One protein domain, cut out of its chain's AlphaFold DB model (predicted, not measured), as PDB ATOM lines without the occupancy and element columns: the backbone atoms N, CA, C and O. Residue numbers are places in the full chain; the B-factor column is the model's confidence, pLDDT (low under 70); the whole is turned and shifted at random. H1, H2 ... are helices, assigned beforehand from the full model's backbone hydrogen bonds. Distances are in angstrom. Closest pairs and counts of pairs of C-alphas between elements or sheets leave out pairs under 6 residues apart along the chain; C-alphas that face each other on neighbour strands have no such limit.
ATOM      1  N   ILE A   6      12.351  25.482  38.939       76.44
ATOM      2  CA  ILE A   6      12.057  26.745  38.251       76.44
ATOM      3  C   ILE A   6      11.189  26.487  37.012       76.44
ATOM      4  O   ILE A   6      10.216  27.205  36.778       76.44
ATOM      5  N   ALA A   7      11.528  25.461  36.225       78.88
ATOM      6  CA  ALA A   7      10.754  25.086  35.043       78.88
ATOM      7  C   ALA A   7       9.356  24.575  35.424       78.88
ATOM      8  O   ALA A   7       8.368  24.977  34.815       78.88
ATOM      9  N   GLU A   8       9.267  23.754  36.470       78.00
ATOM     10  CA  GLU A   8       8.007  23.196  36.973       78.00
ATOM     11  C   GLU A   8       7.085  24.275  37.553       78.00
ATOM     12  O   GLU A   8       5.898  24.312  37.232       78.00
ATOM     13  N   ALA A   9       7.631  25.224  38.322       77.81
ATOM     14  CA  ALA A   9       6.877  26.368  38.833       77.81
ATOM     15  C   ALA A   9       6.266  27.221  37.707       77.81
ATOM     16  O   ALA A   9       5.159  27.741  37.848       77.81
ATOM     17  N   GLY A  10       6.963  27.349  36.572       73.81
ATOM     18  CA  GLY A  10       6.451  28.048  35.393       73.81
ATOM     19  C   GLY A  10       5.310  27.317  34.671       73.81
ATOM     20  O   GLY A  10       4.533  27.960  33.970       73.81
ATOM     21  N   GLN A  11       5.192  25.998  34.848       75.25
ATOM     22  CA  GLN A  11       4.216  25.134  34.166       75.25
ATOM     23  C   GLN A  11       3.014  24.748  35.040       75.25
ATOM     24  O   GLN A  11       2.152  23.987  34.608       75.25
ATOM     25  N   MET A  12       2.941  25.269  36.263       76.19
ATOM     26  CA  MET A  12       1.940  24.880  37.248       76.19
ATOM     27  C   MET A  12       0.495  25.136  36.745       76.19
ATOM     28  O   MET A  12       0.198  26.243  36.266       76.19
ATOM     29  N   PRO A  13      -0.404  24.129  36.803       70.06
ATOM     30  CA  PRO A  13      -1.752  24.218  36.237       70.06
ATOM     31  C   PRO A  13      -2.716  25.023  37.121       70.06
ATOM     32  O   PRO A  13      -2.602  25.032  38.344       70.06
ATOM     33  N   ASP A  14      -3.735  25.648  36.522       70.19
ATOM     34  CA  ASP A  14      -4.743  26.438  37.259       70.19
ATOM     35  C   ASP A  14      -5.599  25.570  38.209       70.19
ATOM     36  O   ASP A  14      -6.089  26.044  39.235       70.19
ATOM     37  N   ALA A  15      -5.731  24.270  37.927       65.00
ATOM     38  CA  ALA A  15      -6.378  23.313  38.821       65.00
ATOM     39  C   ALA A  15      -5.653  23.174  40.177       65.00
ATOM     40  O   ALA A  15      -6.301  22.918  41.194       65.00
ATOM     41  N   ALA A  16      -4.354  23.483  40.244       69.44
ATOM     42  CA  ALA A  16      -3.619  23.594  41.500       69.44
ATOM     43  C   ALA A  16      -4.145  24.727  42.393       69.44
ATOM     44  O   ALA A  16      -4.208  24.566  43.612       69.44
ATOM     45  N   ILE A  17      -4.597  25.845  41.811       70.38
ATOM     46  CA  ILE A  17      -5.232  26.936  42.567       70.38
ATOM     47  C   ILE A  17      -6.527  26.426  43.206       70.38
ATOM     48  O   ILE A  17      -6.753  26.635  44.398       70.38
ATOM     49  N   THR A  18      -7.349  25.707  42.434       68.44
ATOM     50  CA  THR A  18      -8.607  25.124  42.930       68.44
ATOM     51  C   THR A  18      -8.339  24.092  44.025       68.44
ATOM     52  O   THR A  18      -9.042  24.067  45.037       68.44
ATOM     53  N   PHE A  19      -7.302  23.266  43.859       70.38
ATOM     54  CA  PHE A  19      -6.881  22.307  44.873       70.38
ATOM     55  C   PHE A  19      -6.450  23.004  46.169       70.38
ATOM     56  O   PHE A  19      -6.923  22.632  47.239       70.38
ATOM     57  N   ILE A  20      -5.629  24.056  46.099       71.56
ATOM     58  CA  ILE A  20      -5.220  24.814  47.290       71.56
ATOM     59  C   ILE A  20      -6.429  25.442  47.980       71.56
ATOM     60  O   ILE A  20      -6.614  25.255  49.179       71.56
ATOM     61  N   GLN A  21      -7.290  26.125  47.224       70.00
ATOM     62  CA  GLN A  21      -8.483  26.772  47.769       70.00
ATOM     63  C   GLN A  21      -9.423  25.790  48.482       70.00
ATOM     64  O   GLN A  21     -10.088  26.176  49.440       70.00
ATOM     65  N   ARG A  22      -9.488  24.534  48.022       67.19
ATOM     66  CA  ARG A  22     -10.372  23.505  48.587       67.19
ATOM     67  C   ARG A  22      -9.725  22.643  49.668       67.19
ATOM     68  O   ARG A  22     -10.435  22.187  50.559       67.19
ATOM     69  N   TYR A  23      -8.421  22.389  49.583       62.47
ATOM     70  CA  TYR A  23      -7.768  21.319  50.347       62.47
ATOM     71  C   TYR A  23      -6.530  21.764  51.127       62.47
ATOM     72  O   TYR A  23      -6.124  21.059  52.048       62.47
ATOM     73  N   VAL A  24      -5.928  22.917  50.811       65.19
ATOM     74  CA  VAL A  24      -4.686  23.374  51.453       65.19
ATOM     75  C   VAL A  24      -4.876  24.791  51.982       65.19
ATOM     76  O   VAL A  24      -4.507  25.774  51.349       65.19
ATOM     77  N   GLY A  25      -5.451  24.892  53.182       56.41
ATOM     78  CA  GLY A  25      -5.654  26.177  53.854       56.41
ATOM     79  C   GLY A  25      -4.345  26.876  54.236       56.41
ATOM     80  O   GLY A  25      -4.278  28.095  54.165       56.41
ATOM     81  N   PHE A  26      -3.305  26.118  54.607       62.12
ATOM     82  CA  PHE A  26      -1.950  26.604  54.902       62.12
ATOM     83  C   PHE A  26      -0.950  25.440  54.845       62.12
ATOM     84  O   PHE A  26      -1.236  24.352  55.343       62.12
ATOM     85  N   VAL A  27       0.243  25.669  54.291       68.75
ATOM     86  CA  VAL A  27       1.356  24.707  54.328       68.75
ATOM     87  C   VAL A  27       2.268  25.069  55.504       68.75
ATOM     88  O   VAL A  27       2.837  26.160  55.534       68.75
ATOM     89  N   GLN A  28       2.416  24.169  56.480       73.50
ATOM     90  CA  GLN A  28       3.320  24.363  57.618       73.50
ATOM     91  C   GLN A  28       4.575  23.507  57.482       73.50
ATOM     92  O   GLN A  28       4.500  22.307  57.231       73.50
ATOM     93  N   THR A  29       5.740  24.121  57.691       80.31
ATOM     94  CA  THR A  29       7.007  23.390  57.767       80.31
ATOM     95  C   THR A  29       7.082  22.596  59.068       80.31
ATOM     96  O   THR A  29       6.939  23.205  60.132       80.31
ATOM     97  N   PRO A  30       7.342  21.275  59.011       81.12
ATOM     98  CA  PRO A  30       7.594  20.474  60.202       81.12
ATOM     99  C   PRO A  30       8.700  21.077  61.073       81.12
ATOM    100  O   PRO A  30       9.697  21.586  60.558       81.12
ATOM    101  N   GLY A  31       8.531  21.014  62.397       83.44
ATOM    102  CA  GLY A  31       9.407  21.704  63.352       83.44
ATOM    103  C   GLY A  31      10.890  21.351  63.201       83.44
ATOM    104  O   GLY A  31      11.746  22.234  63.231       83.44
ATOM    105  N   HIS A  32      11.199  20.078  62.958       82.75
ATOM    106  CA  HIS A  32      12.568  19.588  62.766       82.75
ATOM    107  C   HIS A  32      13.216  20.052  61.454       82.75
ATOM    108  O   HIS A  32      14.435  20.010  61.335       82.75
ATOM    109  N   LEU A  33      12.426  20.544  60.496       85.62
ATOM    110  CA  LEU A  33      12.904  21.085  59.222       85.62
ATOM    111  C   LEU A  33      13.059  22.614  59.242       85.62
ATOM    112  O   LEU A  33      13.553  23.197  58.277       85.62
ATOM    113  N   LEU A  34      12.685  23.284  60.337       87.94
ATOM    114  CA  LEU A  34      12.858  24.731  60.489       87.94
ATOM    115  C   LEU A  34      14.322  25.197  60.396       87.94
ATOM    116  O   LEU A  34      14.535  26.245  59.780       87.94
ATOM    117  N   PRO A  35      15.331  24.476  60.938       90.25
ATOM    118  CA  PRO A  35      16.733  24.849  60.753       90.25
ATOM    119  C   PRO A  35      17.151  24.821  59.281       90.25
ATOM    120  O   PRO A  35      17.742  25.784  58.804       90.25
ATOM    121  N   LEU A  36      16.761  23.777  58.540       89.06
ATOM    122  CA  LEU A  36      17.022  23.683  57.103       89.06
ATOM    123  C   LEU A  36      16.307  24.797  56.332       89.06
ATOM    124  O   LEU A  36      16.882  25.407  55.439       89.06
ATOM    125  N   ARG A  37      15.064  25.120  56.699       88.94
ATOM    126  CA  ARG A  37      14.341  26.241  56.089       88.94
ATOM    127  C   ARG A  37      15.073  27.567  56.302       88.94
ATOM    128  O   ARG A  37      15.135  28.387  55.393       88.94
ATOM    129  N   ARG A  38      15.619  27.790  57.502       91.56
ATOM    130  CA  ARG A  38      16.423  28.981  57.802       91.56
ATOM    131  C   ARG A  38      17.681  29.020  56.936       91.56
ATOM    132  O   ARG A  38      17.905  30.030  56.280       91.56
ATOM    133  N   ASP A  39      18.426  27.920  56.880       91.56
ATOM    134  CA  ASP A  39      19.621  27.796  56.040       91.56
ATOM    135  C   ASP A  39      19.315  28.089  54.564       91.56
ATOM    136  O   ASP A  39      19.986  28.899  53.931       91.56
ATOM    137  N   VAL A  40      18.221  27.543  54.032       90.19
ATOM    138  CA  VAL A  40      17.797  27.813  52.656       90.19
ATOM    139  C   VAL A  40      17.466  29.295  52.433       90.19
ATOM    140  O   VAL A  40      17.858  29.859  51.411       90.19
ATOM    141  N   ARG A  41      16.795  29.957  53.384       91.69
ATOM    142  CA  ARG A  41      16.493  31.400  53.305       91.69
ATOM    143  C   ARG A  41      17.730  32.286  53.376       91.69
ATOM    144  O   ARG A  41      17.738  33.348  52.758       91.69
ATOM    145  N   GLU A  42      18.730  31.888  54.151       92.56
ATOM    146  CA  GLU A  42      19.924  32.693  54.414       92.56
ATOM    147  C   GLU A  42      21.011  32.446  53.360       92.56
ATOM    148  O   GLU A  42      21.537  33.396  52.782       92.56
ATOM    149  N   ASN A  43      21.281  31.179  53.042       92.75
ATOM    150  CA  ASN A  43      22.418  30.751  52.223       92.75
ATOM    151  C   ASN A  43      22.029  30.325  50.800       92.75
ATOM    152  O   ASN A  43      22.864  30.338  49.898       92.75
ATOM    153  N   HIS A  44      20.754  29.999  50.559       91.06
ATOM    154  CA  HIS A  44      20.250  29.564  49.247       91.06
ATOM    155  C   HIS A  44      19.133  30.462  48.701       91.06
ATOM    156  O   HIS A  44      18.348  30.053  47.841       91.06
ATOM    157  N   ARG A  45      19.101  31.721  49.152       88.88
ATOM    158  CA  ARG A  45      18.088  32.713  48.779       88.88
ATOM    159  C   ARG A  45      17.932  32.892  47.270       88.88
ATOM    160  O   ARG A  45      16.817  33.026  46.790       88.88
ATOM    161  N   SER A  46      19.026  32.836  46.510       90.06
ATOM    162  CA  SER A  46      18.987  32.975  45.048       90.06
ATOM    163  C   SER A  46      18.141  31.895  44.363       90.06
ATOM    164  O   SER A  46      17.450  32.189  43.389       90.06
ATOM    165  N   LYS A  47      18.141  30.660  44.889       88.12
ATOM    166  CA  LYS A  47      17.284  29.574  44.392       88.12
ATOM    167  C   LYS A  47      15.815  29.830  44.726       88.12
ATOM    168  O   LYS A  47      14.964  29.685  43.853       88.12
ATOM    169  N   LEU A  48      15.530  30.257  45.959       89.50
ATOM    170  CA  LEU A  48      14.175  30.635  46.376       89.50
ATOM    171  C   LEU A  48      13.618  31.773  45.517       89.50
ATOM    172  O   LEU A  48      12.521  31.651  44.975       89.50
ATOM    173  N   ASP A  49      14.389  32.846  45.347       90.12
ATOM    174  CA  ASP A  49      13.977  34.020  44.580       90.12
ATOM    175  C   ASP A  49      13.675  33.648  43.122       90.12
ATOM    176  O   ASP A  49      12.684  34.117  42.561       90.12
ATOM    177  N   ALA A  50      14.465  32.759  42.511       90.31
ATOM    178  CA  ALA A  50      14.224  32.299  41.145       90.31
ATOM    179  C   ALA A  50      12.889  31.546  41.001       90.31
ATOM    180  O   ALA A  50      12.129  31.803  40.061       90.31
ATOM    181  N   VAL A  51      12.572  30.652  41.945       88.19
ATOM    182  CA  VAL A  51      11.298  29.915  41.942       88.19
ATOM    183  C   VAL A  51      10.129  30.861  42.225       88.19
ATOM    184  O   VAL A  51       9.124  30.832  41.515       88.19
ATOM    185  N   PHE A  52      10.263  31.772  43.191       88.44
ATOM    186  CA  PHE A  52       9.217  32.752  43.496       88.44
ATOM    187  C   PHE A  52       8.955  33.698  42.327       88.44
ATOM    188  O   PHE A  52       7.798  33.969  42.015       88.44
ATOM    189  N   GLN A  53       9.990  34.156  41.621       89.19
ATOM    190  CA  GLN A  53       9.821  34.959  40.409       89.19
ATOM    191  C   GLN A  53       9.117  34.186  39.286       89.19
ATOM    192  O   GLN A  53       8.338  34.778  38.537       89.19
ATOM    193  N   ALA A  54       9.365  32.881  39.141       87.50
ATOM    194  CA  ALA A  54       8.634  32.048  38.186       87.50
ATOM    195  C   ALA A  54       7.137  31.980  38.538       87.50
ATOM    196  O   ALA A  54       6.300  32.268  37.681       87.50
ATOM    197  N   LEU A  55       6.808  31.723  39.809       85.44
ATOM    198  CA  LEU A  55       5.426  31.723  40.302       85.44
ATOM    199  C   LEU A  55       4.756  33.093  40.118       85.44
ATOM    200  O   LEU A  55       3.635  33.178  39.619       85.44
ATOM    201  N   HIS A  56       5.449  34.182  40.465       86.31
ATOM    202  CA  HIS A  56       4.936  35.542  40.297       86.31
ATOM    203  C   HIS A  56       4.624  35.864  38.839       86.31
ATOM    204  O   HIS A  56       3.546  36.381  38.557       86.31
ATOM    205  N   ARG A  57       5.528  35.536  37.909       85.62
ATOM    206  CA  ARG A  57       5.302  35.757  36.472       85.62
ATOM    207  C   ARG A  57       4.128  34.944  35.940       85.62
ATOM    208  O   ARG A  57       3.374  35.457  35.121       85.62
ATOM    209  N   ARG A  58       3.961  33.703  36.404       82.38
ATOM    210  CA  ARG A  58       2.878  32.817  35.956       82.38
ATOM    211  C   ARG A  58       1.505  33.298  36.412       82.38
ATOM    212  O   ARG A  58       0.564  33.302  35.621       82.38
ATOM    213  N   PHE A  59       1.396  33.648  37.689       79.88
ATOM    214  CA  PHE A  59       0.112  33.909  38.330       79.88
ATOM    215  C   PHE A  59      -0.268  35.389  38.364       79.88
ATOM    216  O   PHE A  59      -1.448  35.708  38.462       79.88
ATOM    217  N   ASN A  60       0.713  36.294  38.296       81.19
ATOM    218  CA  ASN A  60       0.541  37.750  38.318       81.19
ATOM    219  C   ASN A  60      -0.359  38.279  39.463       81.19
ATOM    220  O   ASN A  60      -0.952  39.351  39.362       81.19
ATOM    221  N   GLN A  61      -0.488  37.515  40.555       75.75
ATOM    222  CA  GLN A  61      -1.350  37.812  41.708       75.75
ATOM    223  C   GLN A  61      -0.634  37.463  43.027       75.75
ATOM    224  O   GLN A  61      -1.038  36.542  43.736       75.75
ATOM    225  N   PRO A  62       0.443  38.191  43.383       66.44
ATOM    226  CA  PRO A  62       1.267  37.909  44.565       66.44
ATOM    227  C   PRO A  62       0.501  37.933  45.895       66.44
ATOM    228  O   PRO A  62       0.901  37.280  46.851       66.44
ATOM    229  N   ASN A  63      -0.587  38.703  45.962       69.12
ATOM    230  CA  ASN A  63      -1.322  38.974  47.199       69.12
ATOM    231  C   ASN A  63      -2.489  38.006  47.434       69.12
ATOM    232  O   ASN A  63      -3.256  38.182  48.380       69.12
ATOM    233  N   ALA A  64      -2.674  37.014  46.563       74.12
ATOM    234  CA  ALA A  64      -3.744  36.054  46.740       74.12
ATOM    235  C   ALA A  64      -3.418  35.086  47.887       74.12
ATOM    236  O   ALA A  64      -2.298  34.598  48.000       74.12
ATOM    237  N   VAL A  65      -4.408  34.757  48.722       70.12
ATOM    238  CA  VAL A  65      -4.223  33.863  49.886       70.12
ATOM    239  C   VAL A  65      -3.629  32.507  49.480       70.12
ATOM    240  O   VAL A  65      -2.758  31.974  50.162       70.12
ATOM    241  N   TRP A  66      -4.034  31.978  48.322       75.50
ATOM    242  CA  TRP A  66      -3.510  30.728  47.770       75.50
ATOM    243  C   TRP A  66      -2.048  30.831  47.298       75.50
ATOM    244  O   TRP A  66      -1.351  29.820  47.237       75.50
ATOM    245  N   PHE A  67      -1.549  32.036  47.005       80.19
ATOM    246  CA  PHE A  67      -0.174  32.256  46.548       80.19
ATOM    247  C   PHE A  67       0.848  31.942  47.649       80.19
ATOM    248  O   PHE A  67       1.890  31.347  47.378       80.19
ATOM    249  N   GLY A  68       0.517  32.245  48.910       80.38
ATOM    250  CA  GLY A  68       1.367  31.914  50.057       80.38
ATOM    251  C   GLY A  68       1.588  30.405  50.230       80.38
ATOM    252  O   GLY A  68       2.675  29.980  50.618       80.38
ATOM    253  N   ALA A  69       0.599  29.580  49.875       79.44
ATOM    254  CA  ALA A  69       0.744  28.127  49.891       79.44
ATOM    255  C   ALA A  69       1.695  27.630  48.785       79.44
ATOM    256  O   ALA A  69       2.521  26.756  49.052       79.44
ATOM    257  N   PHE A  70       1.665  28.231  47.588       80.69
ATOM    258  CA  PHE A  70       2.649  27.936  46.539       80.69
ATOM    259  C   PHE A  70       4.064  28.356  46.933       80.69
ATOM    260  O   PHE A  70       5.003  27.597  46.709       80.69
ATOM    261  N   GLN A  71       4.233  29.522  47.562       84.25
ATOM    262  CA  GLN A  71       5.539  29.958  48.063       84.25
ATOM    263  C   GLN A  71       6.084  29.005  49.133       84.25
ATOM    264  O   GLN A  71       7.243  28.602  49.065       84.25
ATOM    265  N   ALA A  72       5.252  28.594  50.090       82.75
ATOM    266  CA  ALA A  72       5.655  27.644  51.123       82.75
ATOM    267  C   ALA A  72       6.032  26.270  50.541       82.75
ATOM    268  O   ALA A  72       7.010  25.663  50.975       82.75
ATOM    269  N   ALA A  73       5.299  25.788  49.535       81.25
ATOM    270  CA  ALA A  73       5.615  24.528  48.873       81.25
ATOM    271  C   ALA A  73       6.882  24.608  48.009       81.25
ATOM    272  O   ALA A  73       7.703  23.694  48.038       81.25
ATOM    273  N   ALA A  74       7.078  25.713  47.290       84.25
ATOM    274  CA  ALA A  74       8.310  25.979  46.554       84.25
ATOM    275  C   ALA A  74       9.521  26.032  47.492       84.25
ATOM    276  O   ALA A  74      10.564  25.456  47.195       84.25
ATOM    277  N   GLU A  75       9.374  26.658  48.657       87.88
ATOM    278  CA  GLU A  75      10.416  26.674  49.678       87.88
ATOM    279  C   GLU A  75      10.769  25.261  50.163       87.88
ATOM    280  O   GLU A  75      11.944  24.900  50.220       87.88
ATOM    281  N   MET A  76       9.762  24.430  50.430       84.31
ATOM    282  CA  MET A  76       9.958  23.021  50.782       84.31
ATOM    283  C   MET A  76      10.652  22.218  49.682       84.31
ATOM    284  O   MET A  76      11.506  21.383  49.975       84.31
ATOM    285  N   ALA A  77      10.326  22.481  48.420       83.44
ATOM    286  CA  ALA A  77      10.972  21.825  47.296       83.44
ATOM    287  C   ALA A  77      12.458  22.220  47.193       83.44
ATOM    288  O   ALA A  77      13.319  21.352  47.032       83.44
ATOM    289  N   VAL A  78      12.785  23.502  47.393       87.50
ATOM    290  CA  VAL A  78      14.182  23.972  47.438       87.50
ATOM    291  C   VAL A  78      14.939  23.339  48.610       87.50
ATOM    292  O   VAL A  78      16.099  22.970  48.446       87.50
ATOM    293  N   MET A  79      14.296  23.129  49.764       88.25
ATOM    294  CA  MET A  79      14.904  22.395  50.885       88.25
ATOM    295  C   MET A  79      15.308  20.966  50.495       88.25
ATOM    296  O   MET A  79      16.386  20.519  50.885       88.25
ATOM    297  N   VAL A  80      14.500  20.264  49.692       85.00
ATOM    298  CA  VAL A  80      14.862  18.934  49.163       85.00
ATOM    299  C   VAL A  80      16.039  19.019  48.204       85.00
ATOM    300  O   VAL A  80      16.930  18.176  48.266       85.00
ATOM    301  N   GLU A  81      16.051  20.010  47.315       84.94
ATOM    302  CA  GLU A  81      17.130  20.179  46.338       84.94
ATOM    303  C   GLU A  81      18.468  20.514  47.013       84.94
ATOM    304  O   GLU A  81      19.511  20.008  46.603       84.94
ATOM    305  N   VAL A  82      18.442  21.348  48.056       86.06
ATOM    306  CA  VAL A  82      19.634  21.785  48.796       86.06
ATOM    307  C   VAL A  82      20.175  20.681  49.695       86.06
ATOM    308  O   VAL A  82      21.359  20.363  49.628       86.06
ATOM    309  N   ALA A  83      19.325  20.083  50.532       83.69
ATOM    310  CA  ALA A  83      19.789  19.070  51.474       83.69
ATOM    311  C   ALA A  83      19.979  17.702  50.807       83.69
ATOM    312  O   ALA A  83      20.753  16.883  51.306       83.69
ATOM    313  N   GLY A  84      19.319  17.443  49.675       79.12
ATOM    314  CA  GLY A  84      19.540  16.252  48.863       79.12
ATOM    315  C   GLY A  84      19.501  14.973  49.699       79.12
ATOM    316  O   GLY A  84      18.542  14.725  50.427       79.12
ATOM    317  N   GLU A  85      20.563  14.169  49.630       76.25
ATOM    318  CA  GLU A  85      20.641  12.891  50.347       76.25
ATOM    319  C   GLU A  85      20.818  13.008  51.871       76.25
ATOM    320  O   GLU A  85      20.588  12.023  52.574       76.25
ATOM    321  N   SER A  86      21.154  14.191  52.393       80.44
ATOM    322  CA  SER A  86      21.342  14.412  53.836       80.44
ATOM    323  C   SER A  86      20.029  14.459  54.629       80.44
ATOM    324  O   SER A  86      20.026  14.217  55.834       80.44
ATOM    325  N   LEU A  87      18.898  14.713  53.960       80.88
ATOM    326  CA  LEU A  87      17.570  14.605  54.567       80.88
ATOM    327  C   LEU A  87      17.173  13.132  54.760       80.88
ATOM    328  O   LEU A  87      17.309  12.349  53.813       80.88
ATOM    329  N   PRO A  88      16.576  12.751  55.905       84.56
ATOM    330  CA  PRO A  88      15.941  11.448  56.071       84.56
ATOM    331  C   PRO A  88      14.943  11.157  54.945       84.56
ATOM    332  O   PRO A  88      14.212  12.039  54.491       84.56
ATOM    333  N   ALA A  89      14.870   9.898  54.503       82.62
ATOM    334  CA  ALA A  89      14.013   9.509  53.380       82.62
ATOM    335  C   ALA A  89      12.529   9.873  53.590       82.62
ATOM    336  O   ALA A  89      11.849  10.236  52.630       82.62
ATOM    337  N   ALA A  90      12.049   9.820  54.837       80.62
ATOM    338  CA  ALA A  90      10.697  10.232  55.201       80.62
ATOM    339  C   ALA A  90      10.460  11.728  54.936       80.62
ATOM    340  O   ALA A  90       9.470  12.082  54.300       80.62
ATOM    341  N   ASP A  91      11.399  12.592  55.327       81.44
ATOM    342  CA  ASP A  91      11.287  14.040  55.132       81.44
ATOM    343  C   ASP A  91      11.389  14.423  53.657       81.44
ATOM    344  O   ASP A  91      10.611  15.242  53.173       81.44
ATOM    345  N   ARG A  92      12.281  13.766  52.901       79.31
ATOM    346  CA  ARG A  92      12.360  13.956  51.443       79.31
ATOM    347  C   ARG A  92      11.052  13.608  50.754       79.31
ATOM    348  O   ARG A  92      10.643  14.331  49.849       79.31
ATOM    349  N   ARG A  93      10.409  12.511  51.167       80.88
ATOM    350  CA  ARG A  93       9.117  12.094  50.615       80.88
ATOM    351  C   ARG A  93       8.033  13.112  50.951       80.88
ATOM    352  O   ARG A  93       7.359  13.562  50.042       80.88
ATOM    353  N   VAL A  94       7.914  13.539  52.210       78.56
ATOM    354  CA  VAL A  94       6.903  14.535  52.615       78.56
ATOM    355  C   VAL A  94       7.035  15.834  51.817       78.56
ATOM    356  O   VAL A  94       6.044  16.342  51.298       78.56
ATOM    357  N   LEU A  95       8.255  16.361  51.691       75.38
ATOM    358  CA  LEU A  95       8.500  17.610  50.971       75.38
ATOM    359  C   LEU A  95       8.255  17.468  49.457       75.38
ATOM    360  O   LEU A  95       7.731  18.390  48.834       75.38
ATOM    361  N   ARG A  96       8.598  16.314  48.867       75.81
ATOM    362  CA  ARG A  96       8.377  16.034  47.440       75.81
ATOM    363  C   ARG A  96       6.901  15.802  47.117       75.81
ATOM    364  O   ARG A  96       6.398  16.416  46.182       75.81
ATOM    365  N   ASP A  97       6.204  14.994  47.911       78.38
ATOM    366  CA  ASP A  97       4.786  14.678  47.713       78.38
ATOM    367  C   ASP A  97       3.927  15.950  47.742       78.38
ATOM    368  O   ASP A  97       2.954  16.066  46.999       78.38
ATOM    369  N   LEU A  98       4.279  16.922  48.590       75.50
ATOM    370  CA  LEU A  98       3.568  18.195  48.654       75.50
ATOM    371  C   LEU A  98       3.714  18.994  47.349       75.50
ATOM    372  O   LEU A  98       2.728  19.526  46.844       75.50
ATOM    373  N   TRP A  99       4.923  19.053  46.790       77.06
ATOM    374  CA  TRP A  99       5.188  19.729  45.519       77.06
ATOM    375  C   TRP A  99       4.515  19.014  44.342       77.06
ATOM    376  O   TRP A  99       3.811  19.642  43.556       77.06
ATOM    377  N   GLU A 100       4.645  17.689  44.263       76.75
ATOM    378  CA  GLU A 100       4.026  16.882  43.205       76.75
ATOM    379  C   GLU A 100       2.498  16.982  43.221       76.75
ATOM    380  O   GLU A 100       1.880  17.092  42.164       76.75
ATOM    381  N   ARG A 101       1.869  17.031  44.402       74.31
ATOM    382  CA  ARG A 101       0.416  17.255  44.520       74.31
ATOM    383  C   ARG A 101      -0.019  18.612  43.974       74.31
ATOM    384  O   ARG A 101      -1.122  18.716  43.450       74.31
ATOM    385  N   LEU A 102       0.824  19.636  44.086       69.88
ATOM    386  CA  LEU A 102       0.547  20.944  43.493       69.88
ATOM    387  C   LEU A 102       0.761  20.951  41.978       69.88
ATOM    388  O   LEU A 102       0.062  21.676  41.283       69.88
ATOM    389  N   LEU A 103       1.683  20.146  41.452       69.56
ATOM    390  CA  LEU A 103       1.906  20.034  40.008       69.56
ATOM    391  C   LEU A 103       0.864  19.158  39.300       69.56
ATOM    392  O   LEU A 103       0.476  19.462  38.175       69.56
ATOM    393  N   GLY A 104       0.428  18.071  39.940       67.44
ATOM    394  CA  GLY A 104      -0.492  17.078  39.377       67.44
ATOM    395  C   GLY A 104      -1.971  17.323  39.679       67.44
ATOM    396  O   GLY A 104      -2.809  16.491  39.339       67.44
ATOM    397  N   ALA A 105      -2.313  18.427  40.347       58.03
ATOM    398  CA  ALA A 105      -3.700  18.846  40.482       58.03
ATOM    399  C   ALA A 105      -4.224  19.253  39.093       58.03
ATOM    400  O   ALA A 105      -3.826  20.291  38.563       58.03
TER     401      ALA A 105
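Overview. This is residues 6 to 105 of the 106 residues of an uncharacterized protein of Mycobacterium simiae (UniProt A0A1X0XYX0). A long helix, H5, runs through the middle, with H4 packed along one side of it and H6 along another, both running opposite ways to H5. H3 crosses the later half of H5, H2 crosses near its beginning, and the short H1 packs on H4. The printed part has 100 residues with six named helices, H1 to H6 in chain order, and no named strand: all helix. It is compact, with a radius of gyration of the C-alphas of 12.8 A and spans of 33 by 26 by 21 A.

Along the chain. H5, residues 65 to 86, is 32.4 A long, from C-alpha 65 at (-4.223, 33.863, 49.886) to C-alpha 86 at (21.342, 14.412, 53.836), with a kink of 38 degrees near residue 80. H4 is residues 45 to 59, 20.8 A; H6 is residues 89 to 103, 20.9 A; H3 is residues 31 to 43, 19.4 A. H2 is residues 14 to 23, and H1, residues 6 to 10, begins at C-alpha 6 (12.057, 26.745, 38.251).

Arrangement. H5 is the hub, touching four helices. H5 and H6 form a helical hairpin, tilt 37 degrees, only just steep; their closest C-alphas, Met 76 and Leu 95, are 5.6 A apart. H4 and H5 form another, at 36 degrees, only just steep. H3 touches H5 about perpendicular, at 88 degrees, with residues 36 to 40 alone. H4 and H6 are apart. Every O i to N i+4 pair is within hydrogen-bond range in H1, H2 and H4; H3 has 7 of 9, H5 15 of 18 and H6 10 of 11.

Size, cuts and confidence. The C-alphas farthest apart, Asn 60 and Pro 88, are 35.3 A apart. The printed part has no cut and no long link. Model confidence is under 70 at residues 15 to 16, 18, 22 to 27, 62 to 63 and 102 to 105.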